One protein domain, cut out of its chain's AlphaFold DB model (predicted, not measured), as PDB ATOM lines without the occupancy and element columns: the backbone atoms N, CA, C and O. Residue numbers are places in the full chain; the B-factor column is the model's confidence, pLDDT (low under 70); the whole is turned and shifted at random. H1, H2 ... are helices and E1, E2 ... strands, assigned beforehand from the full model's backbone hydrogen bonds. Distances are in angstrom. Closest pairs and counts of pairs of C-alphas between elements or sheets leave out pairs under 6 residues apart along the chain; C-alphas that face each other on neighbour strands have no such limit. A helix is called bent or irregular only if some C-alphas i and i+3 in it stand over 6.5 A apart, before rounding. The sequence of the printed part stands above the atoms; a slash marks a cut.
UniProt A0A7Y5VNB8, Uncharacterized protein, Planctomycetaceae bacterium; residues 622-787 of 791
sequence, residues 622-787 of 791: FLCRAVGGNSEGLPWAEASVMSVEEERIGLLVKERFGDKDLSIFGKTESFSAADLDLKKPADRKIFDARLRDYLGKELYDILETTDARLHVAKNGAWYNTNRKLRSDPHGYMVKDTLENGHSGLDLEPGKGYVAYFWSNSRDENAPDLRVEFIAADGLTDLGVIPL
ATOM      1  N   PHE A 622      -5.875  35.096  91.738       87.94
ATOM      2  CA  PHE A 622      -5.978  34.091  90.674       87.94
ATOM      3  C   PHE A 622      -7.426  33.973  90.197       87.94
ATOM      4  O   PHE A 622      -8.331  33.832  91.029       87.94
ATOM      5  N   LEU A 623      -7.625  33.987  88.878       92.25
ATOM      6  CA  LEU A 623      -8.930  33.879  88.234       92.25
ATOM      7  C   LEU A 623      -8.871  32.967  87.004       92.25
ATOM      8  O   LEU A 623      -7.947  33.044  86.200       92.25
ATOM      9  N   CYS A 624      -9.888  32.124  86.837       95.25
ATOM     10  CA  CYS A 624     -10.212  31.495  85.558       95.25
ATOM     11  C   CYS A 624     -11.680  31.052  85.520       95.25
ATOM     12  O   CYS A 624     -12.321  30.928  86.567       95.25
ATOM     13  N   ARG A 625     -12.211  30.744  84.331       95.94
ATOM     14  CA  ARG A 625     -13.553  30.167  84.152       95.94
ATOM     15  C   ARG A 625     -13.486  28.804  83.470       95.94
ATOM     16  O   ARG A 625     -13.185  28.727  82.284       95.94
ATOM     17  N   ALA A 626     -13.822  27.744  84.191       96.19
ATOM     18  CA  ALA A 626     -13.964  26.399  83.646       96.19
ATOM     19  C   ALA A 626     -15.285  26.245  82.878       96.19
ATOM     20  O   ALA A 626     -16.363  26.497  83.426       96.19
ATOM     21  N   VAL A 627     -15.207  25.808  81.619       95.88
ATOM     22  CA  VAL A 627     -16.380  25.601  80.756       95.88
ATOM     23  C   VAL A 627     -16.388  24.227  80.097       95.88
ATOM     24  O   VAL A 627     -15.333  23.672  79.802       95.88
ATOM     25  N   GLY A 628     -17.583  23.689  79.864       95.75
ATOM     26  CA  GLY A 628     -17.808  22.428  79.170       95.75
ATOM     27  C   GLY A 628     -17.825  22.566  77.648       95.75
ATOM     28  O   GLY A 628     -17.547  23.629  77.085       95.75
ATOM     29  N   GLY A 629     -18.179  21.476  76.965       88.12
ATOM     30  CA  GLY A 629     -18.172  21.388  75.500       88.12
ATOM     31  C   GLY A 629     -19.153  22.327  74.785       88.12
ATOM     32  O   GLY A 629     -18.947  22.624  73.610       88.12
ATOM     33  N   ASN A 630     -20.186  22.826  75.470       88.56
ATOM     34  CA  ASN A 630     -21.135  23.816  74.946       88.56
ATOM     35  C   ASN A 630     -20.912  25.214  75.551       88.56
ATOM     36  O   ASN A 630     -21.818  26.049  75.519       88.56
ATOM     37  N   SER A 631     -19.724  25.475  76.107       87.81
ATOM     38  CA  SER A 631     -19.395  26.707  76.835       87.81
ATOM     39  C   SER A 631     -20.235  26.934  78.102       87.81
ATOM     40  O   SER A 631     -20.282  28.051  78.627       87.81
ATOM     41  N   GLU A 632     -20.903  25.896  78.610       92.12
ATOM     42  CA  GLU A 632     -21.582  25.928  79.900       92.12
ATOM     43  C   GLU A 632     -20.556  26.036  81.031       92.12
ATOM     44  O   GLU A 632     -19.514  25.390  80.985       92.12
ATOM     45  N   GLY A 633     -20.827  26.848  82.054       91.69
ATOM     46  CA  GLY A 633     -19.984  26.868  83.250       91.69
ATOM     47  C   GLY A 633     -20.030  25.516  83.957       91.69
ATOM     48  O   GLY A 633     -21.118  24.972  84.138       91.69
ATOM     49  N   LEU A 634     -18.875  24.975  84.346       93.81
ATOM     50  CA  LEU A 634     -18.796  23.693  85.053       93.81
ATOM     51  C   LEU A 634     -18.684  23.940  86.559       93.81
ATOM     52  O   LEU A 634     -17.611  24.341  86.993       93.81
ATOM     53  N   PRO A 635     -19.733  23.694  87.366       91.31
ATOM     54  CA  PRO A 635     -19.748  24.088  88.773       91.31
ATOM     55  C   PRO A 635     -19.045  23.123  89.727       91.31
ATOM     56  O   PRO A 635     -18.873  23.421  90.905       91.31
ATOM     57  N   TRP A 636     -18.626  21.962  89.233       90.62
ATOM     58  CA  TRP A 636     -17.891  20.944  89.989       90.62
ATOM     59  C   TRP A 636     -16.421  20.851  89.579       90.62
ATOM     60  O   TRP A 636     -15.738  19.918  89.999       90.62
ATOM     61  N   ALA A 637     -15.935  21.763  88.735       93.19
ATOM     62  CA  ALA A 637     -14.546  21.738  88.329       93.19
ATOM     63  C   ALA A 637     -13.645  22.045  89.541       93.19
ATOM     64  O   ALA A 637     -13.912  22.948  90.340       93.19
ATOM     65  N   GLU A 638     -12.569  21.279  89.683       93.00
ATOM     66  CA  GLU A 638     -11.531  21.483  90.688       93.00
ATOM     67  C   GLU A 638     -10.225  21.882  89.999       93.00
ATOM     68  O   GLU A 638      -9.931  21.416  88.897       93.00
ATOM     69  N   ALA A 639      -9.417  22.712  90.657       92.75
ATOM     70  CA  ALA A 639      -8.059  23.002  90.216       92.75
ATOM     71  C   ALA A 639      -7.051  22.947  91.365       92.75
ATOM     72  O   ALA A 639      -7.361  23.307  92.497       92.75
ATOM     73  N   SER A 640      -5.823  22.527  91.077       91.31
ATOM     74  CA  SER A 640      -4.694  22.537  92.011       91.31
ATOM     75  C   SER A 640      -3.565  23.333  91.382       91.31
ATOM     76  O   SER A 640      -3.131  23.022  90.274       91.31
ATOM     77  N   VAL A 641      -3.111  24.367  92.085       90.69
ATOM     78  CA  VAL A 641      -2.059  25.268  91.607       90.69
ATOM     79  C   VAL A 641      -0.808  25.079  92.459       90.69
ATOM     80  O   VAL A 641      -0.874  25.070  93.691       90.69
ATOM     81  N   MET A 642       0.341  24.936  91.808       90.31
ATOM     82  CA  MET A 642       1.647  24.817  92.463       90.31
ATOM     83  C   MET A 642       2.736  25.480  91.627       90.31
ATOM     84  O   MET A 642       2.556  25.712  90.434       90.31
ATOM     85  N   SER A 643       3.861  25.821  92.251       90.69
ATOM     86  CA  SER A 643       5.003  26.346  91.495       90.69
ATOM     87  C   SER A 643       5.599  25.269  90.581       90.69
ATOM     88  O   SER A 643       5.523  24.081  90.891       90.69
ATOM     89  N   VAL A 644       6.240  25.670  89.478       91.62
ATOM     90  CA  VAL A 644       6.921  24.729  88.559       91.62
ATOM     91  C   VAL A 644       7.977  23.878  89.284       91.62
ATOM     92  O   VAL A 644       8.180  22.711  88.956       91.62
ATOM     93  N   GLU A 645       8.622  24.422  90.318       86.31
ATOM     94  CA  GLU A 645       9.588  23.667  91.127       86.31
ATOM     95  C   GLU A 645       8.906  22.592  91.992       86.31
ATOM     96  O   GLU A 645       9.357  21.447  92.030       86.31
ATOM     97  N   GLU A 646       7.787  22.929  92.646       84.94
ATOM     98  CA  GLU A 646       6.972  21.954  93.388       84.94
ATOM     99  C   GLU A 646       6.405  20.877  92.456       84.94
ATOM    100  O   GLU A 646       6.388  19.699  92.812       84.94
ATOM    101  N   GLU A 647       5.989  21.257  91.247       90.56
ATOM    102  CA  GLU A 647       5.533  20.313  90.233       90.56
ATOM    103  C   GLU A 647       6.640  19.333  89.846       90.56
ATOM    104  O   GLU A 647       6.404  18.128  89.807       90.56
ATOM    105  N   ARG A 648       7.857  19.820  89.582       86.75
ATOM    106  CA  ARG A 648       8.987  18.961  89.213       86.75
ATOM    107  C   ARG A 648       9.249  17.896  90.277       86.75
ATOM    108  O   ARG A 648       9.492  16.737  89.941       86.75
ATOM    109  N   ILE A 649       9.177  18.276  91.552       83.12
ATOM    110  CA  ILE A 649       9.281  17.341  92.676       83.12
ATOM    111  C   ILE A 649       8.094  16.370  92.666       83.12
ATOM    112  O   ILE A 649       8.296  15.161  92.772       83.12
ATOM    113  N   GLY A 650       6.872  16.873  92.480       84.19
ATOM    114  CA  GLY A 650       5.659  16.067  92.353       84.19
ATOM    115  C   GLY A 650       5.739  15.020  91.240       84.19
ATOM    116  O   GLY A 650       5.468  13.847  91.471       84.19
ATOM    117  N   LEU A 651       6.190  15.385  90.043       85.19
ATOM    118  CA  LEU A 651       6.320  14.457  88.919       85.19
ATOM    119  C   LEU A 651       7.347  13.350  89.187       85.19
ATOM    120  O   LEU A 651       7.098  12.208  88.812       85.19
ATOM    121  N   LEU A 652       8.442  13.641  89.901       81.56
ATOM    122  CA  LEU A 652       9.388  12.609  90.349       81.56
ATOM    123  C   LEU A 652       8.734  11.624  91.325       81.56
ATOM    124  O   LEU A 652       9.004  10.424  91.267       81.56
ATOM    125  N   VAL A 653       7.857  12.112  92.210       77.94
ATOM    126  CA  VAL A 653       7.034  11.243  93.061       77.94
ATOM    127  C   VAL A 653       6.123  10.392  92.170       77.94
ATOM    128  O   VAL A 653       6.163   9.168  92.251       77.94
ATOM    129  N   LYS A 654       5.366  11.003  91.255       82.06
ATOM    130  CA  LYS A 654       4.451  10.286  90.353       82.06
ATOM    131  C   LYS A 654       5.154   9.187  89.546       82.06
ATOM    132  O   LYS A 654       4.678   8.058  89.519       82.06
ATOM    133  N   GLU A 655       6.305   9.484  88.942       83.19
ATOM    134  CA  GLU A 655       7.092   8.532  88.144       83.19
ATOM    135  C   GLU A 655       7.512   7.300  88.960       83.19
ATOM    136  O   GLU A 655       7.478   6.173  88.467       83.19
ATOM    137  N   ARG A 656       7.883   7.495  90.231       76.25
ATOM    138  CA  ARG A 656       8.335   6.407  91.107       76.25
ATOM    139  C   ARG A 656       7.189   5.580  91.690       76.25
ATOM    140  O   ARG A 656       7.398   4.400  91.975       76.25
ATOM    141  N   PHE A 657       6.011   6.173  91.877       74.06
ATOM    142  CA  PHE A 657       4.858   5.507  92.496       74.06
ATOM    143  C   PHE A 657       3.841   4.950  91.489       74.06
ATOM    144  O   PHE A 657       3.112   4.017  91.837       74.06
ATOM    145  N   GLY A 658       3.839   5.434  90.243       72.50
ATOM    146  CA  GLY A 658       2.867   5.040  89.221       72.50
ATOM    147  C   GLY A 658       1.430   5.321  89.669       72.50
ATOM    148  O   GLY A 658       1.177   6.299  90.368       72.50
ATOM    149  N   ASP A 659       0.508   4.419  89.329       67.88
ATOM    150  CA  ASP A 659      -0.919   4.520  89.686       67.88
ATOM    151  C   ASP A 659      -1.226   4.040  91.117       67.88
ATOM    152  O   ASP A 659      -2.382   3.793  91.471       67.88
ATOM    153  N   LYS A 660      -0.202   3.831  91.958       68.56
ATOM    154  CA  LYS A 660      -0.447   3.472  93.357       68.56
ATOM    155  C   LYS A 660      -1.102   4.652  94.059       68.56
ATOM    156  O   LYS A 660      -0.553   5.748  94.093       68.56
ATOM    157  N   ASP A 661      -2.253   4.387  94.660       65.19
ATOM    158  CA  ASP A 661      -3.005   5.373  95.417       65.19
ATOM    159  C   ASP A 661      -2.197   5.861  96.636       65.19
ATOM    160  O   ASP A 661      -2.017   5.149  97.630       65.19
ATOM    161  N   LEU A 662      -1.661   7.079  96.523       63.91
ATOM    162  CA  LEU A 662      -0.900   7.749  97.576       63.91
ATOM    163  C   LEU A 662      -1.812   8.363  98.651       63.91
ATOM    164  O   LEU A 662      -1.320   8.691  99.732       63.91
ATOM    165  N   SER A 663      -3.128   8.458  98.410       59.16
ATOM    166  CA  SER A 663      -4.089   9.033  99.365       59.16
ATOM    167  C   SER A 663      -4.203   8.214 100.661       59.16
ATOM    168  O   SER A 663      -4.579   8.731 101.714       59.16
ATOM    169  N   ILE A 664      -3.790   6.943 100.618       55.91
ATOM    170  CA  ILE A 664      -3.875   5.984 101.726       55.91
ATOM    171  C   ILE A 664      -2.877   6.312 102.858       55.91
ATOM    172  O   ILE A 664      -3.043   5.854 103.991       55.91
ATOM    173  N   PHE A 665      -1.851   7.133 102.601       56.75
ATOM    174  CA  PHE A 665      -0.814   7.449 103.593       56.75
ATOM    175  C   PHE A 665      -1.163   8.634 104.515       56.75
ATOM    176  O   PHE A 665      -0.446   8.892 105.483       56.75
ATOM    177  N   GLY A 666      -2.292   9.316 104.287       50.78
ATOM    178  CA  GLY A 666      -2.758  10.446 105.095       50.78
ATOM    179  C   GLY A 666      -3.494  10.025 106.369       50.78
ATOM    180  O   GLY A 666      -4.721  10.076 106.432       50.78
ATOM    181  N   LYS A 667      -2.769   9.650 107.431       50.34
ATOM    182  CA  LYS A 667      -3.353   9.721 108.782       50.34
ATOM    183  C   LYS A 667      -3.511  11.194 109.182       50.34
ATOM    184  O   LYS A 667      -2.630  12.009 108.940       50.34
ATOM    185  N   THR A 668      -4.648  11.491 109.805       47.38
ATOM    186  CA  THR A 668      -5.288  12.787 110.126       47.38
ATOM    187  C   THR A 668      -4.485  13.839 110.908       47.38
ATOM    188  O   THR A 668      -5.052  14.861 111.285       47.38
ATOM    189  N   GLU A 669      -3.194  13.641 111.151       54.59
ATOM    190  CA  GLU A 669      -2.345  14.647 111.790       54.59
ATOM    191  C   GLU A 669      -1.481  15.303 110.712       54.59
ATOM    192  O   GLU A 669      -0.487  14.744 110.260       54.59
ATOM    193  N   SER A 670      -1.893  16.477 110.236       56.56
ATOM    194  CA  SER A 670      -1.051  17.284 109.356       56.56
ATOM    195  C   SER A 670       0.238  17.660 110.089       56.56
ATOM    196  O   SER A 670       0.209  18.048 111.258       56.56
ATOM    197  N   PHE A 671       1.383  17.569 109.406       61.84
ATOM    198  CA  PHE A 671       2.609  18.194 109.902       61.84
ATOM    199  C   PHE A 671       2.325  19.685 110.099       61.84
ATOM    200  O   PHE A 671       1.991  20.387 109.139       61.84
ATOM    201  N   SER A 672       2.412  20.172 111.337       59.97
ATOM    202  CA  SER A 672       2.165  21.585 111.597       59.97
ATOM    203  C   SER A 672       3.251  22.427 110.921       59.97
ATOM    204  O   SER A 672       4.386  21.981 110.733       59.97
ATOM    205  N   ALA A 673       2.940  23.683 110.589       57.59
ATOM    206  CA  ALA A 673       3.949  24.620 110.092       57.59
ATOM    207  C   ALA A 673       5.153  24.737 111.055       57.59
ATOM    208  O   ALA A 673       6.279  24.933 110.609       57.59
ATOM    209  N   ALA A 674       4.929  24.537 112.361       58.81
ATOM    210  CA  ALA A 674       5.976  24.515 113.379       58.81
ATOM    211  C   ALA A 674       6.873  23.263 113.308       58.81
ATOM    212  O   ALA A 674       8.064  23.358 113.602       58.81
ATOM    213  N   ASP A 675       6.344  22.111 112.884       61.16
ATOM    214  CA  ASP A 675       7.139  20.894 112.679       61.16
ATOM    215  C   ASP A 675       8.028  20.999 111.431       61.16
ATOM    216  O   ASP A 675       9.127  20.447 111.410       61.16
ATOM    217  N   LEU A 676       7.588  21.739 110.407       59.69
ATOM    218  CA  LEU A 676       8.340  21.971 109.167       59.69
ATOM    219  C   LEU A 676       9.442  23.042 109.301       59.69
ATOM    220  O   LEU A 676      10.363  23.069 108.485       59.69
ATOM    221  N   ASP A 677       9.397  23.894 110.332       57.91
ATOM    222  CA  ASP A 677      10.345  25.008 110.521       57.91
ATOM    223  C   ASP A 677      11.565  24.649 111.401       57.91
ATOM    224  O   ASP A 677      12.292  25.519 111.892       57.91
ATOM    225  N   LEU A 678      11.842  23.348 111.584       56.47
ATOM    226  CA  LEU A 678      13.004  22.805 112.304       56.47
ATOM    227  C   LEU A 678      14.326  23.042 111.537       56.47
ATOM    228  O   LEU A 678      15.025  22.122 111.117       56.47
ATOM    229  N   LYS A 679      14.715  24.312 111.378       51.69
ATOM    230  CA  LYS A 679      15.944  24.770 110.699       51.69
ATOM    231  C   LYS A 679      17.228  24.594 111.527       51.69
ATOM    232  O   LYS A 679      18.312  24.962 111.071       51.69
ATOM    233  N   LYS A 680      17.157  24.046 112.747       61.81
ATOM    234  CA  LYS A 680      18.343  23.831 113.595       61.81
ATOM    235  C   LYS A 680      19.008  22.478 113.281       61.81
ATOM    236  O   LYS A 680      18.350  21.444 113.364       61.81
ATOM    237  N   PRO A 681      20.330  22.433 113.008       56.62
ATOM    238  CA  PRO A 681      21.040  21.190 112.677       56.62
ATOM    239  C   PRO A 681      20.936  20.084 113.739       56.62
ATOM    240  O   PRO A 681      20.984  18.904 113.395       56.62
ATOM    241  N   ALA A 682      20.792  20.455 115.016       58.12
ATOM    242  CA  ALA A 682      20.676  19.517 116.133       58.12
ATOM    243  C   ALA A 682      19.365  18.706 116.107       58.12
ATOM    244  O   ALA A 682      19.356  17.557 116.542       58.12
ATOM    245  N   ASP A 683      18.302  19.258 115.517       70.88
ATOM    246  CA  ASP A 683      16.968  18.650 115.494       70.88
ATOM    247  C   ASP A 683      16.718  17.834 114.215       70.88
ATOM    248  O   ASP A 683      15.732  17.106 114.113       70.88
ATOM    249  N   ARG A 684      17.654  17.870 113.253       72.50
ATOM    250  CA  ARG A 684      17.504  17.239 111.932       72.50
ATOM    251  C   ARG A 684      17.329  15.722 112.009       72.50
ATOM    252  O   ARG A 684      16.552  15.173 111.245       72.50
ATOM    253  N   LYS A 685      17.999  15.039 112.948       78.44
ATOM    254  CA  LYS A 685      17.810  13.588 113.163       78.44
ATOM    255  C   LYS A 685      16.433  13.251 113.738       78.44
ATOM    256  O   LYS A 685      15.877  12.214 113.397       78.44
ATOM    257  N   ILE A 686      15.908  14.105 114.616       78.69
ATOM    258  CA  ILE A 686      14.584  13.925 115.226       78.69
ATOM    259  C   ILE A 686      13.508  14.181 114.170       78.69
ATOM    260  O   ILE A 686      12.583  13.388 114.031       78.69
ATOM    261  N   PHE A 687      13.673  15.247 113.387       81.94
ATOM    262  CA  PHE A 687      12.808  15.582 112.265       81.94
ATOM    263  C   PHE A 687      12.744  14.465 111.224       81.94
ATOM    264  O   PHE A 687      11.666  14.027 110.848       81.94
ATOM    265  N   ASP A 688      13.902  13.958 110.811       84.25
ATOM    266  CA  ASP A 688      14.008  12.915 109.798       84.25
ATOM    267  C   ASP A 688      13.399  11.582 110.273       84.25
ATOM    268  O   ASP A 688      12.697  10.909 109.521       84.25
ATOM    269  N   ALA A 689      13.571  11.245 111.558       84.44
ATOM    270  CA  ALA A 689      12.902  10.103 112.176       84.44
ATOM    271  C   ALA A 689      11.372  10.277 112.234       84.44
ATOM    272  O   ALA A 689      10.654   9.323 111.949       84.44
ATOM    273  N   ARG A 690      10.870  11.481 112.550       81.62
ATOM    274  CA  ARG A 690       9.428  11.792 112.530       81.62
ATOM    275  C   ARG A 690       8.848  11.736 111.121       81.62
ATOM    276  O   ARG A 690       7.780  11.176 110.929       81.62
ATOM    277  N   LEU A 691       9.563  12.279 110.138       83.25
ATOM    278  CA  LEU A 691       9.160  12.249 108.733       83.25
ATOM    279  C   LEU A 691       9.102  10.806 108.211       83.25
ATOM    280  O   LEU A 691       8.193  10.457 107.463       83.25
ATOM    281  N   ARG A 692      10.033   9.948 108.655       86.44
ATOM    282  CA  ARG A 692      10.018   8.507 108.369       86.44
ATOM    283  C   ARG A 692       8.861   7.771 109.024       86.44
ATOM    284  O   ARG A 692       8.294   6.882 108.399       86.44
ATOM    285  N   ASP A 693       8.539   8.111 110.266       83.06
ATOM    286  CA  ASP A 693       7.399   7.527 110.976       83.06
ATOM    287  C   ASP A 693       6.072   7.936 110.317       83.06
ATOM    288  O   ASP A 693       5.207   7.095 110.089       83.06
ATOM    289  N   TYR A 694       5.965   9.203 109.902       79.50
ATOM    290  CA  TYR A 694       4.787   9.767 109.247       79.50
ATOM    291  C   TYR A 694       4.522   9.198 107.856       79.50
ATOM    292  O   TYR A 694       3.434   8.700 107.588       79.50
ATOM    293  N   LEU A 695       5.526   9.234 106.975       78.94
ATOM    294  CA  LEU A 695       5.404   8.681 105.625       78.94
ATOM    295  C   LEU A 695       5.335   7.145 105.651       78.94
ATOM    296  O   LEU A 695       4.864   6.516 104.707       78.94
ATOM    297  N   GLY A 696       5.813   6.522 106.729       82.88
ATOM    298  CA  GLY A 696       6.069   5.094 106.785       82.88
ATOM    299  C   GLY A 696       7.370   4.725 106.071       82.88
ATOM    300  O   GLY A 696       7.856   5.407 105.165       82.88
ATOM    301  N   LYS A 697       7.959   3.599 106.488       83.44
ATOM    302  CA  LYS A 697       9.289   3.167 106.031       83.44
ATOM    303  C   LYS A 697       9.386   3.016 104.508       83.44
ATOM    304  O   LYS A 697      10.389   3.422 103.938       83.44
ATOM    305  N   GLU A 698       8.373   2.435 103.868       80.19
ATOM    306  CA  GLU A 698       8.386   2.155 102.426       80.19
ATOM    307  C   GLU A 698       8.397   3.447 101.593       80.19
ATOM    308  O   GLU A 698       9.310   3.650 100.799       80.19
ATOM    309  N   LEU A 699       7.451   4.360 101.840       74.81
ATOM    310  CA  LEU A 699       7.351   5.656 101.155       74.81
ATOM    311  C   LEU A 699       8.581   6.534 101.427       74.81
ATOM    312  O   LEU A 699       9.139   7.133 100.512       74.81
ATOM    313  N   TYR A 700       9.052   6.561 102.675       85.62
ATOM    314  CA  TYR A 700      10.237   7.324 103.053       85.62
ATOM    315  C   TYR A 700      11.519   6.815 102.367       85.62
ATOM    316  O   TYR A 700      12.330   7.627 101.918       85.62
ATOM    317  N   ASP A 701      11.713   5.491 102.289       83.81
ATOM    318  CA  ASP A 701      12.905   4.885 101.684       83.81
ATOM    319  C   ASP A 701      12.898   5.036 100.143       83.81
ATOM    320  O   ASP A 701      13.968   5.124  99.542       83.81
ATOM    321  N   ILE A 702      11.719   5.116  99.505       77.69
ATOM    322  CA  ILE A 702      11.571   5.369  98.055       77.69
ATOM    323  C   ILE A 702      11.870   6.831  97.695       77.69
ATOM    324  O   ILE A 702      12.452   7.109  96.646       77.69
ATOM    325  N   LEU A 703      11.476   7.782  98.544       79.50
ATOM    326  CA  LEU A 703      11.732   9.203  98.321       79.50
ATOM    327  C   LEU A 703      13.203   9.510  98.641       79.50
ATOM    328  O   LEU A 703      13.593   9.619  99.804       79.50
ATOM    329  N   GLU A 704      14.039   9.627  97.608       75.94
ATOM    330  CA  GLU A 704      15.502   9.750  97.739       75.94
ATOM    331  C   GLU A 704      15.948  11.086  98.363       75.94
ATOM    332  O   GLU A 704      16.981  11.148  99.035       75.94
ATOM    333  N   THR A 705      15.167  12.156  98.179       80.38
ATOM    334  CA  THR A 705      15.504  13.508  98.644       80.38
ATOM    335  C   THR A 705      14.623  13.949  99.811       80.38
ATOM    336  O   THR A 705      13.443  13.610  99.901       80.38
ATOM    337  N   THR A 706      15.190  14.751 100.719       81.44
ATOM    338  CA  THR A 706      14.421  15.365 101.813       81.44
ATOM    339  C   THR A 706      13.300  16.257 101.275       81.44
ATOM    340  O   THR A 706      12.214  16.249 101.841       81.44
ATOM    341  N   ASP A 707      13.522  16.953 100.161       76.81
ATOM    342  CA  ASP A 707      12.528  17.851  99.566       76.81
ATOM    343  C   ASP A 707      11.320  17.085  99.011       76.81
ATOM    344  O   ASP A 707      10.186  17.491  99.243       76.81
ATOM    345  N   ALA A 708      11.529  15.921  98.382       76.25
ATOM    346  CA  ALA A 708      10.428  15.067  97.931       76.25
ATOM    347  C   ALA A 708       9.632  14.484  99.107       76.25
ATOM    348  O   ALA A 708       8.403  14.453  99.073       76.25
ATOM    349  N   ARG A 709      10.316  14.089 100.191       84.81
ATOM    350  CA  ARG A 709       9.660  13.655 101.438       84.81
ATOM    351  C   ARG A 709       8.811  14.764 102.042       84.81
ATOM    352  O   ARG A 709       7.687  14.510 102.464       84.81
ATOM    353  N   LEU A 710       9.335  15.988 102.066       79.19
ATOM    354  CA  LEU A 710       8.620  17.148 102.585       79.19
ATOM    355  C   LEU A 710       7.434  17.532 101.715       79.19
ATOM    356  O   LEU A 710       6.379  17.853 102.254       79.19
ATOM    357  N   HIS A 711       7.587  17.463 100.394       81.00
ATOM    358  CA  HIS A 711       6.500  17.702  99.455       81.00
ATOM    359  C   HIS A 711       5.343  16.744  99.709       81.00
ATOM    360  O   HIS A 711       4.232  17.201  99.957       81.00
ATOM    361  N   VAL A 712       5.604  15.434  99.738       79.31
ATOM    362  CA  VAL A 712       4.561  14.426  99.984       79.31
ATOM    363  C   VAL A 712       3.952  14.592 101.376       79.31
ATOM    364  O   VAL A 712       2.733  14.570 101.512       79.31
ATOM    365  N   ALA A 713       4.769  14.842 102.404       78.50
ATOM    366  CA  ALA A 713       4.263  15.054 103.760       78.50
ATOM    367  C   ALA A 713       3.379  16.308 103.885       78.50
ATOM    368  O   ALA A 713       2.428  16.316 104.662       78.50
ATOM    369  N   LYS A 714       3.681  17.366 103.125       76.19
ATOM    370  CA  LYS A 714       2.928  18.628 103.128       76.19
ATOM    371  C   LYS A 714       1.665  18.560 102.275       76.19
ATOM    372  O   LYS A 714       0.665  19.183 102.626       76.19
ATOM    373  N   ASN A 715       1.728  17.871 101.141       75.88
ATOM    374  CA  ASN A 715       0.712  17.938 100.095       75.88
ATOM    375  C   ASN A 715      -0.171  16.693 100.015       75.88
ATOM    376  O   ASN A 715      -1.138  16.731  99.268       75.88
ATOM    377  N   GLY A 716       0.156  15.610 100.728       75.00
ATOM    378  CA  GLY A 716      -0.627  14.368 100.765       75.00
ATOM    379  C   GLY A 716      -0.588  13.529  99.481       75.00
ATOM    380  O   GLY A 716      -0.858  12.335  99.535       75.00
ATOM    381  N   ALA A 717      -0.212  14.117  98.344       76.75
ATOM    382  CA  ALA A 717      -0.060  13.452  97.054       76.75
ATOM    383  C   ALA A 717       1.113  14.050  96.255       76.75
ATOM    384  O   ALA A 717       1.865  14.901  96.741       76.75
ATOM    385  N   TRP A 718       1.288  13.588  95.012       81.62
ATOM    386  CA  TRP A 718       2.258  14.177  94.085       81.62
ATOM    387  C   TRP A 718       1.831  15.579  93.616       81.62
ATOM    388  O   TRP A 718       2.685  16.434  93.389       81.62
ATOM    389  N   TYR A 719       0.521  15.836  93.558       76.31
ATOM    390  CA  TYR A 719      -0.088  17.161  93.412       76.31
ATOM    391  C   TYR A 719      -0.539  17.703  94.780       76.31
ATOM    392  O   TYR A 719      -0.474  17.014  95.798       76.31
ATOM    393  N   ASN A 720      -0.987  18.958  94.830       73.62
ATOM    394  CA  ASN A 720      -1.374  19.597  96.084       73.62
ATOM    395  C   ASN A 720      -2.851  19.330  96.422       73.62
ATOM    396  O   ASN A 720      -3.727  20.053  95.940       73.62
ATOM    397  N   THR A 721      -3.135  18.326  97.266       68.56
ATOM    398  CA  THR A 721      -4.515  18.028  97.713       68.56
ATOM    399  C   THR A 721      -5.065  19.090  98.660       68.56
ATOM    400  O   THR A 721      -6.277  19.254  98.770       68.56
ATOM    401  N   ASN A 722      -4.181  19.826  99.337       67.00
ATOM    402  CA  ASN A 722      -4.538  20.799 100.368       67.00
ATOM    403  C   ASN A 722      -4.872  22.185  99.794       67.00
ATOM    404  O   ASN A 722      -5.374  23.047 100.511       67.00
ATOM    405  N   ARG A 723      -4.604  22.413  98.501       71.62
ATOM    406  CA  ARG A 723      -4.864  23.679  97.799       71.62
ATOM    407  C   ARG A 723      -5.738  23.462  96.568       71.62
ATOM    408  O   ARG A 723      -5.339  23.793  95.455       71.62
ATOM    409  N   LYS A 724      -6.929  22.900  96.783       81.50
ATOM    410  CA  LYS A 724      -7.948  22.788  95.737       81.50
ATOM    411  C   LYS A 724      -8.756  24.084  95.637       81.50
ATOM    412  O   LYS A 724      -9.290  24.570  96.632       81.50
ATOM    413  N   LEU A 725      -8.832  24.635  94.436       88.50
ATOM    414  CA  LEU A 725      -9.820  25.628  94.033       88.50
ATOM    415  C   LEU A 725     -11.034  24.883  93.493       88.50
ATOM    416  O   LEU A 725     -10.882  23.857  92.833       88.50
ATOM    417  N   ARG A 726     -12.230  25.391  93.777       90.94
ATOM    418  CA  ARG A 726     -13.478  24.881  93.208       90.94
ATOM    419  C   ARG A 726     -14.162  25.993  92.445       90.94
ATOM    420  O   ARG A 726     -14.159  27.136  92.895       90.94
ATOM    421  N   SER A 727     -14.716  25.641  91.298       91.75
ATOM    422  CA  SER A 727     -15.566  26.533  90.523       91.75
ATOM    423  C   SER A 727     -16.864  26.858  91.264       91.75
ATOM    424  O   SER A 727     -17.408  26.014  91.977       91.75
ATOM    425  N   ASP A 728     -17.392  28.053  91.038       91.06
ATOM    426  CA  ASP A 728     -18.744  28.459  91.417       91.06
ATOM    427  C   ASP A 728     -19.815  27.872  90.458       91.06
ATOM    428  O   ASP A 728     -19.465  27.213  89.476       91.06
ATOM    429  N   PRO A 729     -21.125  28.124  90.671       90.88
ATOM    430  CA  PRO A 729     -22.199  27.681  89.772       90.88
ATOM    431  C   PRO A 729     -22.038  28.042  88.281       90.88
ATOM    432  O   PRO A 729     -22.699  27.444  87.433       90.88
ATOM    433  N   HIS A 730     -21.185  29.012  87.949       89.50
ATOM    434  CA  HIS A 730     -20.952  29.528  86.600       89.50
ATOM    435  C   HIS A 730     -19.576  29.139  86.027       89.50
ATOM    436  O   HIS A 730     -19.227  29.569  84.918       89.50
ATOM    437  N   GLY A 731     -18.823  28.300  86.744       92.81
ATOM    438  CA  GLY A 731     -17.506  27.816  86.348       92.81
ATOM    439  C   GLY A 731     -16.340  28.691  86.810       92.81
ATOM    440  O   GLY A 731     -15.195  28.349  86.520       92.81
ATOM    441  N   TYR A 732     -16.571  29.808  87.505       92.19
ATOM    442  CA  TYR A 732     -15.487  30.696  87.931       92.19
ATOM    443  C   TYR A 732     -14.749  30.127  89.132       92.19
ATOM    444  O   TYR A 732     -15.342  29.805  90.158       92.19
ATOM    445  N   MET A 733     -13.430  30.044  89.014       92.06
ATOM    446  CA  MET A 733     -12.521  29.712  90.099       92.06
ATOM    447  C   MET A 733     -11.803  30.990  90.500       92.06
ATOM    448  O   MET A 733     -10.878  31.434  89.819       92.06
ATOM    449  N   VAL A 734     -12.257  31.589  91.596       87.50
ATOM    450  CA  VAL A 734     -11.626  32.776  92.172       87.50
ATOM    451  C   VAL A 734     -10.910  32.353  93.435       87.50
ATOM    452  O   VAL A 734     -11.504  31.738  94.322       87.50
ATOM    453  N   LYS A 735      -9.630  32.697  93.537       76.12
ATOM    454  CA  LYS A 735      -8.953  32.672  94.825       76.12
ATOM    455  C   LYS A 735      -8.835  34.097  95.326       76.12
ATOM    456  O   LYS A 735      -7.891  34.799  94.970       76.12
ATOM    457  N   ASP A 736      -9.774  34.493  96.174       59.38
ATOM    458  CA  ASP A 736      -9.582  35.701  96.953       59.38
ATOM    459  C   ASP A 736      -8.673  35.375  98.145       59.38
ATOM    460  O   ASP A 736      -8.927  34.457  98.933       59.38
ATOM    461  N   THR A 737      -7.576  36.114  98.259       49.72
ATOM    462  CA  THR A 737      -6.654  36.104  99.404       49.72
ATOM    463  C   THR A 737      -7.365  36.343 100.744       49.72
ATOM    464  O   THR A 737      -6.788  36.065 101.794       49.72
ATOM    465  N   LEU A 738      -8.605  36.841 100.726       39.03
ATOM    466  CA  LEU A 738      -9.264  37.409 101.896       39.03
ATOM    467  C   LEU A 738     -10.090  36.437 102.746       39.03
ATOM    468  O   LEU A 738     -10.221  36.686 103.941       39.03
ATOM    469  N   GLU A 739     -10.630  35.336 102.215       42.41
ATOM    470  CA  GLU A 739     -11.758  34.726 102.938       42.41
ATOM    471  C   GLU A 739     -11.419  33.712 104.030       42.41
ATOM    472  O   GLU A 739     -12.242  33.566 104.922       42.41
ATOM    473  N   ASN A 740     -10.260  33.037 104.060       40.44
ATOM    474  CA  ASN A 740     -10.049  31.995 105.091       40.44
ATOM    475  C   ASN A 740      -8.597  31.665 105.489       40.44
ATOM    476  O   ASN A 740      -8.372  30.580 106.013       40.44
ATOM    477  N   GLY A 741      -7.596  32.524 105.245       42.81
ATOM    478  CA  GLY A 741      -6.244  32.429 105.853       42.81
ATOM    479  C   GLY A 741      -5.459  31.099 105.729       42.81
ATOM    480  O   GLY A 741      -4.388  30.958 106.317       42.81
ATOM    481  N   HIS A 742      -5.964  30.101 105.001       43.81
ATOM    482  CA  HIS A 742      -5.482  28.715 105.075       43.81
ATOM    483  C   HIS A 742      -5.172  28.094 103.716       43.81
ATOM    484  O   HIS A 742      -4.564  27.028 103.659       43.81
ATOM    485  N   SER A 743      -5.512  28.753 102.607       48.88
ATOM    486  CA  SER A 743      -5.284  28.172 101.281       48.88
ATOM    487  C   SER A 743      -3.911  28.512 100.673       48.88
ATOM    488  O   SER A 743      -3.606  27.998  99.601       48.88
ATOM    489  N   GLY A 744      -3.080  29.337 101.332       56.50
ATOM    490  CA  GLY A 744      -1.619  29.497 101.148       56.50
ATOM    491  C   GLY A 744      -1.047  29.669  99.731       56.50
ATOM    492  O   GLY A 744       0.156  29.488  99.548       56.50
ATOM    493  N   LEU A 745      -1.870  29.932  98.718       68.25
ATOM    494  CA  LEU A 745      -1.420  30.096  97.336       68.25
ATOM    495  C   LEU A 745      -1.119  31.575  97.124       68.25
ATOM    496  O   LEU A 745      -1.931  32.295  96.555       68.25
ATOM    497  N   ASP A 746       0.022  32.003  97.645       79.69
ATOM    498  CA  ASP A 746       0.565  33.324  97.361       79.69
ATOM    499  C   ASP A 746       1.325  33.215  96.037       79.69
ATOM    500  O   ASP A 746       2.333  32.504  95.928       79.69
ATOM    501  N   LEU A 747       0.776  33.836  94.992       87.31
ATOM    502  CA  LEU A 747       1.392  33.841  93.673       87.31
ATOM    503  C   LEU A 747       2.463  34.935  93.626       87.31
ATOM    504  O   LEU A 747       2.151  36.114  93.636       87.31
ATOM    505  N   GLU A 748       3.739  34.585  93.580       90.31
ATOM    506  CA  GLU A 748       4.812  35.571  93.445       90.31
ATOM    507  C   GLU A 748       4.823  36.102  91.999       90.31
ATOM    508  O   GLU A 748       5.046  35.303  91.083       90.31
ATOM    509  N   PRO A 749       4.609  37.413  91.757       91.81
ATOM    510  CA  PRO A 749       4.637  37.966  90.406       91.81
ATOM    511  C   PRO A 749       5.942  37.624  89.674       91.81
ATOM    512  O   PRO A 749       7.036  37.721  90.234       91.81
ATOM    513  N   GLY A 750       5.833  37.197  88.416       92.62
ATOM    514  CA  GLY A 750       6.956  36.766  87.580       92.62
ATOM    515  C   GLY A 750       7.429  35.324  87.805       92.62
ATOM    516  O   GLY A 750       8.297  34.855  87.067       92.62
ATOM    517  N   LYS A 751       6.873  34.588  88.777       93.81
ATOM    518  CA  LYS A 751       7.198  33.173  89.013       93.81
ATOM    519  C   LYS A 751       6.303  32.251  88.183       93.81
ATOM    520  O   LYS A 751       5.135  32.548  87.947       93.81
ATOM    521  N   GLY A 752       6.873  31.131  87.735       94.44
ATOM    522  CA  GLY A 752       6.165  30.101  86.974       94.44
ATOM    523  C   GLY A 752       5.357  29.157  87.867       94.44
ATOM    524  O   GLY A 752       5.858  28.659  88.883       94.44
ATOM    525  N   TYR A 753       4.131  28.872  87.444       94.50
ATOM    526  CA  TYR A 753       3.169  28.002  88.111       94.50
ATOM    527  C   TYR A 753       2.532  27.023  87.128       94.50
ATOM    528  O   TYR A 753       2.513  27.247  85.917       94.50
ATOM    529  N   VAL A 754       1.978  25.946  87.677       94.44
ATOM    530  CA  VAL A 754       1.158  24.984  86.947       94.44
ATOM    531  C   VAL A 754      -0.175  24.812  87.654       94.44
ATOM    532  O   VAL A 754      -0.218  24.601  88.868       94.44
ATOM    533  N   ALA A 755      -1.254  24.901  86.881       94.06
ATOM    534  CA  ALA A 755      -2.609  24.557  87.278       94.06
ATOM    535  C   ALA A 755      -3.012  23.220  86.645       94.06
ATOM    536  O   ALA A 755      -2.977  23.052  85.425       94.06
ATOM    537  N   TYR A 756      -3.415  22.277  87.487       94.06
ATOM    538  CA  TYR A 756      -4.061  21.034  87.086       94.06
ATOM    539  C   TYR A 756      -5.561  21.159  87.302       94.06
ATOM    540  O   TYR A 756      -5.960  21.646  88.355       94.06
ATOM    541  N   PHE A 757      -6.369  20.721  86.340       94.38
ATOM    542  CA  PHE A 757      -7.827  20.817  86.378       94.38
ATOM    543  C   PHE A 757      -8.483  19.438  86.310       94.38
ATOM    544  O   PHE A 757      -8.015  18.558  85.585       94.38
ATOM    545  N   TRP A 758      -9.599  19.286  87.019       93.31
ATOM    546  CA  TRP A 758     -10.456  18.103  87.017       93.31
ATOM    547  C   TRP A 758     -11.915  18.535  86.867       93.31
ATOM    548  O   TRP A 758     -12.382  19.407  87.594       93.31
ATOM    549  N   SER A 759     -12.650  17.924  85.947       93.44
ATOM    550  CA  SER A 759     -14.099  18.097  85.777       93.44
ATOM    551  C   SER A 759     -14.823  16.770  85.577       93.44
ATOM    552  O   SER A 759     -15.953  16.626  86.040       93.44
ATOM    553  N   ASN A 760     -14.198  15.815  84.887       89.44
ATOM    554  CA  ASN A 760     -14.781  14.512  84.575       89.44
ATOM    555  C   ASN A 760     -13.926  13.367  85.126       89.44
ATOM    556  O   ASN A 760     -14.460  12.323  85.509       89.44
ATOM    557  N   SER A 761     -12.607  13.556  85.203       81.19
ATOM    558  CA  SER A 761     -11.726  12.541  85.757       81.19
ATOM    559  C   SER A 761     -12.010  12.312  87.243       81.19
ATOM    560  O   SER A 761     -11.883  13.209  88.077       81.19
ATOM    561  N   ARG A 762     -12.390  11.073  87.574       71.38
ATOM    562  CA  ARG A 762     -12.467  10.578  88.960       71.38
ATOM    563  C   ARG A 762     -11.111  10.124  89.494       71.38
ATOM    564  O   ARG A 762     -11.002   9.846  90.683       71.38
ATOM    565  N   ASP A 763     -10.123   9.987  88.613       77.88
ATOM    566  CA  ASP A 763      -8.773   9.603  88.989       77.88
ATOM    567  C   ASP A 763      -7.975  10.866  89.296       77.88
ATOM    568  O   ASP A 763      -7.614  11.641  88.405       77.88
ATOM    569  N   GLU A 764      -7.683  11.078  90.577       71.69
ATOM    570  CA  GLU A 764      -6.916  12.243  91.000       71.69
ATOM    571  C   GLU A 764      -5.488  12.251  90.406       71.69
ATOM    572  O   GLU A 764      -4.862  13.308  90.312       71.69
ATOM    573  N   ASN A 765      -4.988  11.109  89.911       77.50
ATOM    574  CA  ASN A 765      -3.700  11.014  89.220       77.50
ATOM    575  C   ASN A 765      -3.757  11.377  87.730       77.50
ATOM    576  O   ASN A 765      -2.699  11.569  87.114       77.50
ATOM    577  N   ALA A 766      -4.950  11.507  87.155       84.94
ATOM    578  CA  ALA A 766      -5.165  11.830  85.751       84.94
ATOM    579  C   ALA A 766      -5.973  13.135  85.626       84.94
ATOM    580  O   ALA A 766      -7.185  13.079  85.425       84.94
ATOM    581  N   PRO A 767      -5.334  14.312  85.775       91.62
ATOM    582  CA  PRO A 767      -6.003  15.589  85.538       91.62
ATOM    583  C   PRO A 767      -6.502  15.682  84.092       91.62
ATOM    584  O   PRO A 767      -5.830  15.219  83.169       91.62
ATOM    585  N   ASP A 768      -7.658  16.316  83.901       94.19
ATOM    586  CA  ASP A 768      -8.273  16.517  82.585       94.19
ATOM    587  C   ASP A 768      -7.490  17.541  81.748       94.19
ATOM    588  O   ASP A 768      -7.405  17.423  80.525       94.19
ATOM    589  N   LEU A 769      -6.888  18.541  82.404       95.31
ATOM    590  CA  LEU A 769      -6.066  19.558  81.752       95.31
ATOM    591  C   LEU A 769      -4.922  20.026  82.655       95.31
ATOM    592  O   LEU A 769      -5.066  20.145  83.872       95.31
ATOM    593  N   ARG A 770      -3.786  20.339  82.031       94.88
ATOM    594  CA  ARG A 770      -2.618  20.963  82.657       94.88
ATOM    595  C   ARG A 770      -2.309  22.277  81.948       94.88
ATOM    596  O   ARG A 770      -2.144  22.281  80.731       94.88
ATOM    597  N   VAL A 771      -2.184  23.364  82.707       96.19
ATOM    598  CA  VAL A 771      -1.865  24.704  82.195       96.19
ATOM    599  C   VAL A 771      -0.662  25.260  82.945       96.19
ATOM    600  O   VAL A 771      -0.704  25.405  84.164       96.19
ATOM    601  N   GLU A 772       0.406  25.583  82.221       96.44
ATOM    602  CA  GLU A 772       1.530  26.354  82.759       96.44
ATOM    603  C   GLU A 772       1.280  27.849  82.556       96.44
ATOM    604  O   GLU A 772       0.788  28.259  81.504       96.44
ATOM    605  N   PHE A 773       1.637  28.670  83.540       95.62
ATOM    606  CA  PHE A 773       1.493  30.121  83.459       95.62
ATOM    607  C   PHE A 773       2.532  30.847  84.318       95.62
ATOM    608  O   PHE A 773       3.166  30.262  85.198       95.62
ATOM    609  N   ILE A 774       2.706  32.144  84.068       95.44
ATOM    610  CA  ILE A 774       3.524  33.039  84.893       95.44
ATOM    611  C   ILE A 774       2.571  33.955  85.653       95.44
ATOM    612  O   ILE A 774       1.677  34.543  85.049       95.44
ATOM    613  N   ALA A 775       2.748  34.066  86.969       93.94
ATOM    614  CA  ALA A 775       1.909  34.941  87.779       93.94
ATOM    615  C   ALA A 775       2.125  36.415  87.403       93.94
ATOM    616  O   ALA A 775       3.263  36.884  87.321       93.94
ATOM    617  N   ALA A 776       1.032  37.141  87.188       89.75
ATOM    618  CA  ALA A 776       1.041  38.578  86.958       89.75
ATOM    619  C   ALA A 776       1.124  39.351  88.285       89.75
ATOM    620  O   ALA A 776       0.829  38.816  89.356       89.75
ATOM    621  N   ASP A 777       1.517  40.623  88.207       87.94
ATOM    622  CA  ASP A 777       1.373  41.547  89.332       87.94
ATOM    623  C   ASP A 777      -0.108  41.936  89.484       87.94
ATOM    624  O   ASP A 777      -0.760  42.315  88.509       87.94
ATOM    625  N   GLY A 778      -0.667  41.790  90.685       86.88
ATOM    626  CA  GLY A 778      -2.111  41.902  90.904       86.88
ATOM    627  C   GLY A 778      -2.882  40.668  90.416       86.88
ATOM    628  O   GLY A 778      -2.836  39.624  91.050       86.88
ATOM    629  N   LEU A 779      -3.651  40.762  89.331       88.94
ATOM    630  CA  LEU A 779      -4.540  39.674  88.902       88.94
ATOM    631  C   LEU A 779      -3.874  38.761  87.865       88.94
ATOM    632  O   LEU A 779      -3.593  39.181  86.746       88.94
ATOM    633  N   THR A 780      -3.703  37.487  88.208       90.75
ATOM    634  CA  THR A 780      -3.375  36.425  87.251       90.75
ATOM    635  C   THR A 780      -4.663  35.788  86.736       90.75
ATOM    636  O   THR A 780      -5.252  34.944  87.413       90.75
ATOM    637  N   ASP A 781      -5.098  36.200  85.545       93.31
ATOM    638  CA  ASP A 781      -6.271  35.647  84.861       93.31
ATOM    639  C   ASP A 781      -5.844  34.659  83.763       93.31
ATOM    640  O   ASP A 781      -5.102  35.020  82.848       93.31
ATOM    641  N   LEU A 782      -6.300  33.406  83.854       93.81
ATOM    642  CA  LEU A 782      -6.077  32.386  82.820       93.81
ATOM    643  C   LEU A 782      -7.196  32.342  81.766       93.81
ATOM    644  O   LEU A 782      -7.147  31.519  80.852       93.81
ATOM    645  N   GLY A 783      -8.210  33.199  81.883       95.25
ATOM    646  CA  GLY A 783      -9.337  33.270  80.967       95.25
ATOM    647  C   GLY A 783     -10.250  32.046  81.047       95.25
ATOM    648  O   GLY A 783     -10.561  31.530  82.125       95.25
ATOM    649  N   VAL A 784     -10.732  31.601  79.885       95.56
ATOM    650  CA  VAL A 784     -11.663  30.472  79.759       95.56
ATOM    651  C   VAL A 784     -10.894  29.168  79.574       95.56
ATOM    652  O   VAL A 784     -10.140  29.013  78.616       95.56
ATOM    653  N   ILE A 785     -11.138  28.213  80.468       97.19
ATOM    654  CA  ILE A 785     -10.505  26.898  80.494       97.19
ATOM    655  C   ILE A 785     -11.515  25.843  80.018       97.19
ATOM    656  O   ILE A 785     -12.437  25.507  80.766       97.19
ATOM    657  N   PRO A 786     -11.383  25.321  78.785       95.94
ATOM    658  CA  PRO A 786     -12.262  24.271  78.289       95.94
ATOM    659  C   PRO A 786     -11.902  22.933  78.941       95.94
ATOM    660  O   PRO A 786     -10.765  22.472  78.848       95.94
ATOM    661  N   LEU A 787     -12.880  22.300  79.577       95.31
ATOM    662  CA  LEU A 787     -12.757  20.994  80.215       95.31
ATOM    663  C   LEU A 787     -13.852  20.053  79.687       95.31
ATOM    664  O   LEU A 787     -14.903  20.512  79.231       95.31
TER     665      LEU A 787
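This is residues 622 to 787 of the 791 residues of an uncharacterized protein of Planctomycetaceae bacterium (UniProt A0A7Y5VNB8). Two lobes sit end to end: a small sandwich of strands, with E3 E2 E5 E6 face to face with E4 E1 E7, and a loosely joined lobe of helices, which the chain makes between E2 and E3. H1 stands at the joint, H6 bridges from H1 to H4, and residues 680 to 685 stick out at the far end. The 166 printed residues, of mixed class, hold six named helices and seven strands in the order E1 E2 H1 H2 H3 H4 H5 H6 E3 E4 E5 E6 E7. The four-stranded sheet is antiparallel, the three-stranded one mixed; the whole is compact, with a radius of gyration of the C-alphas of 17.1 A, yet elongated, spanning 55 by 34 by 26 A.

Find C-alpha 622 at (-5.978, 34.091, 90.674), where E1 begins and runs to residue 627. E2, residues 638 to 643, leads directly into H1, residues 644 to 657, 19.7 A long. Then come H2, 662 to 665, H3, 673 to 676, and H4, 681 to 695, which starts at C-alpha 681 (21.040, 21.190, 112.677) and spans 21.2 A; H4 is irregular, with C-alphas 682 and 685 7.2 A apart. H5, 697 to 702, and H6, 706 to 715, follow. Look next for E3, 724 to 726, E4, 732 to 735, E5, 752 to 758, 20.5 A, E6, 769 to 774, and E7, 779 to 786, 20.2 A, ending at C-alpha 786 (-12.262, 24.271, 78.289).

In the sandwich, two sheets face to face, the facing parts are 9.7 A centre to centre and the strands stand at 32 degrees. E1 and E7 are parallel, with N 623 and O 780 at 2.9 A; E4 and E1 are antiparallel, with N 733 and O 624 at 2.8 A. In the strongly twisted other sheet, look for N 725 and O 639 at 2.8 A between E3 and E2, N 640 and O 756 at 2.9 A between E2 and E5, and N 755 and O 771 at 2.8 A in the hairpin E5 and E6. H1 is on this sheet, over E2. H1 touches H6 about perpendicular, at 87 degrees, closest at the C-alphas of Ile 649 and Ala 708, 5.8 A. H4 touches H6 with residues 691 to 695 alone, closest at C-alphas 695 and 713, 6.7 A. H2, H3 and H5 are each close to H4 but not clearly touching, at 6.7, 7.8 and 5.5 A between closest C-alphas. Every O i to N i+4 pair is within hydrogen-bond range in H1, H5 and H6, and 9 of 11 in H4; H2 and H3 are too short for one.

The C-alphas farthest apart, of Asn 630 and Ala 682, are 58.8 A apart. The printed part has no cut; its long link is E4 to E5. Check the B-factor column: pLDDT is under 70 at residues 659 to 682, 721 to 722 and 736 to 745.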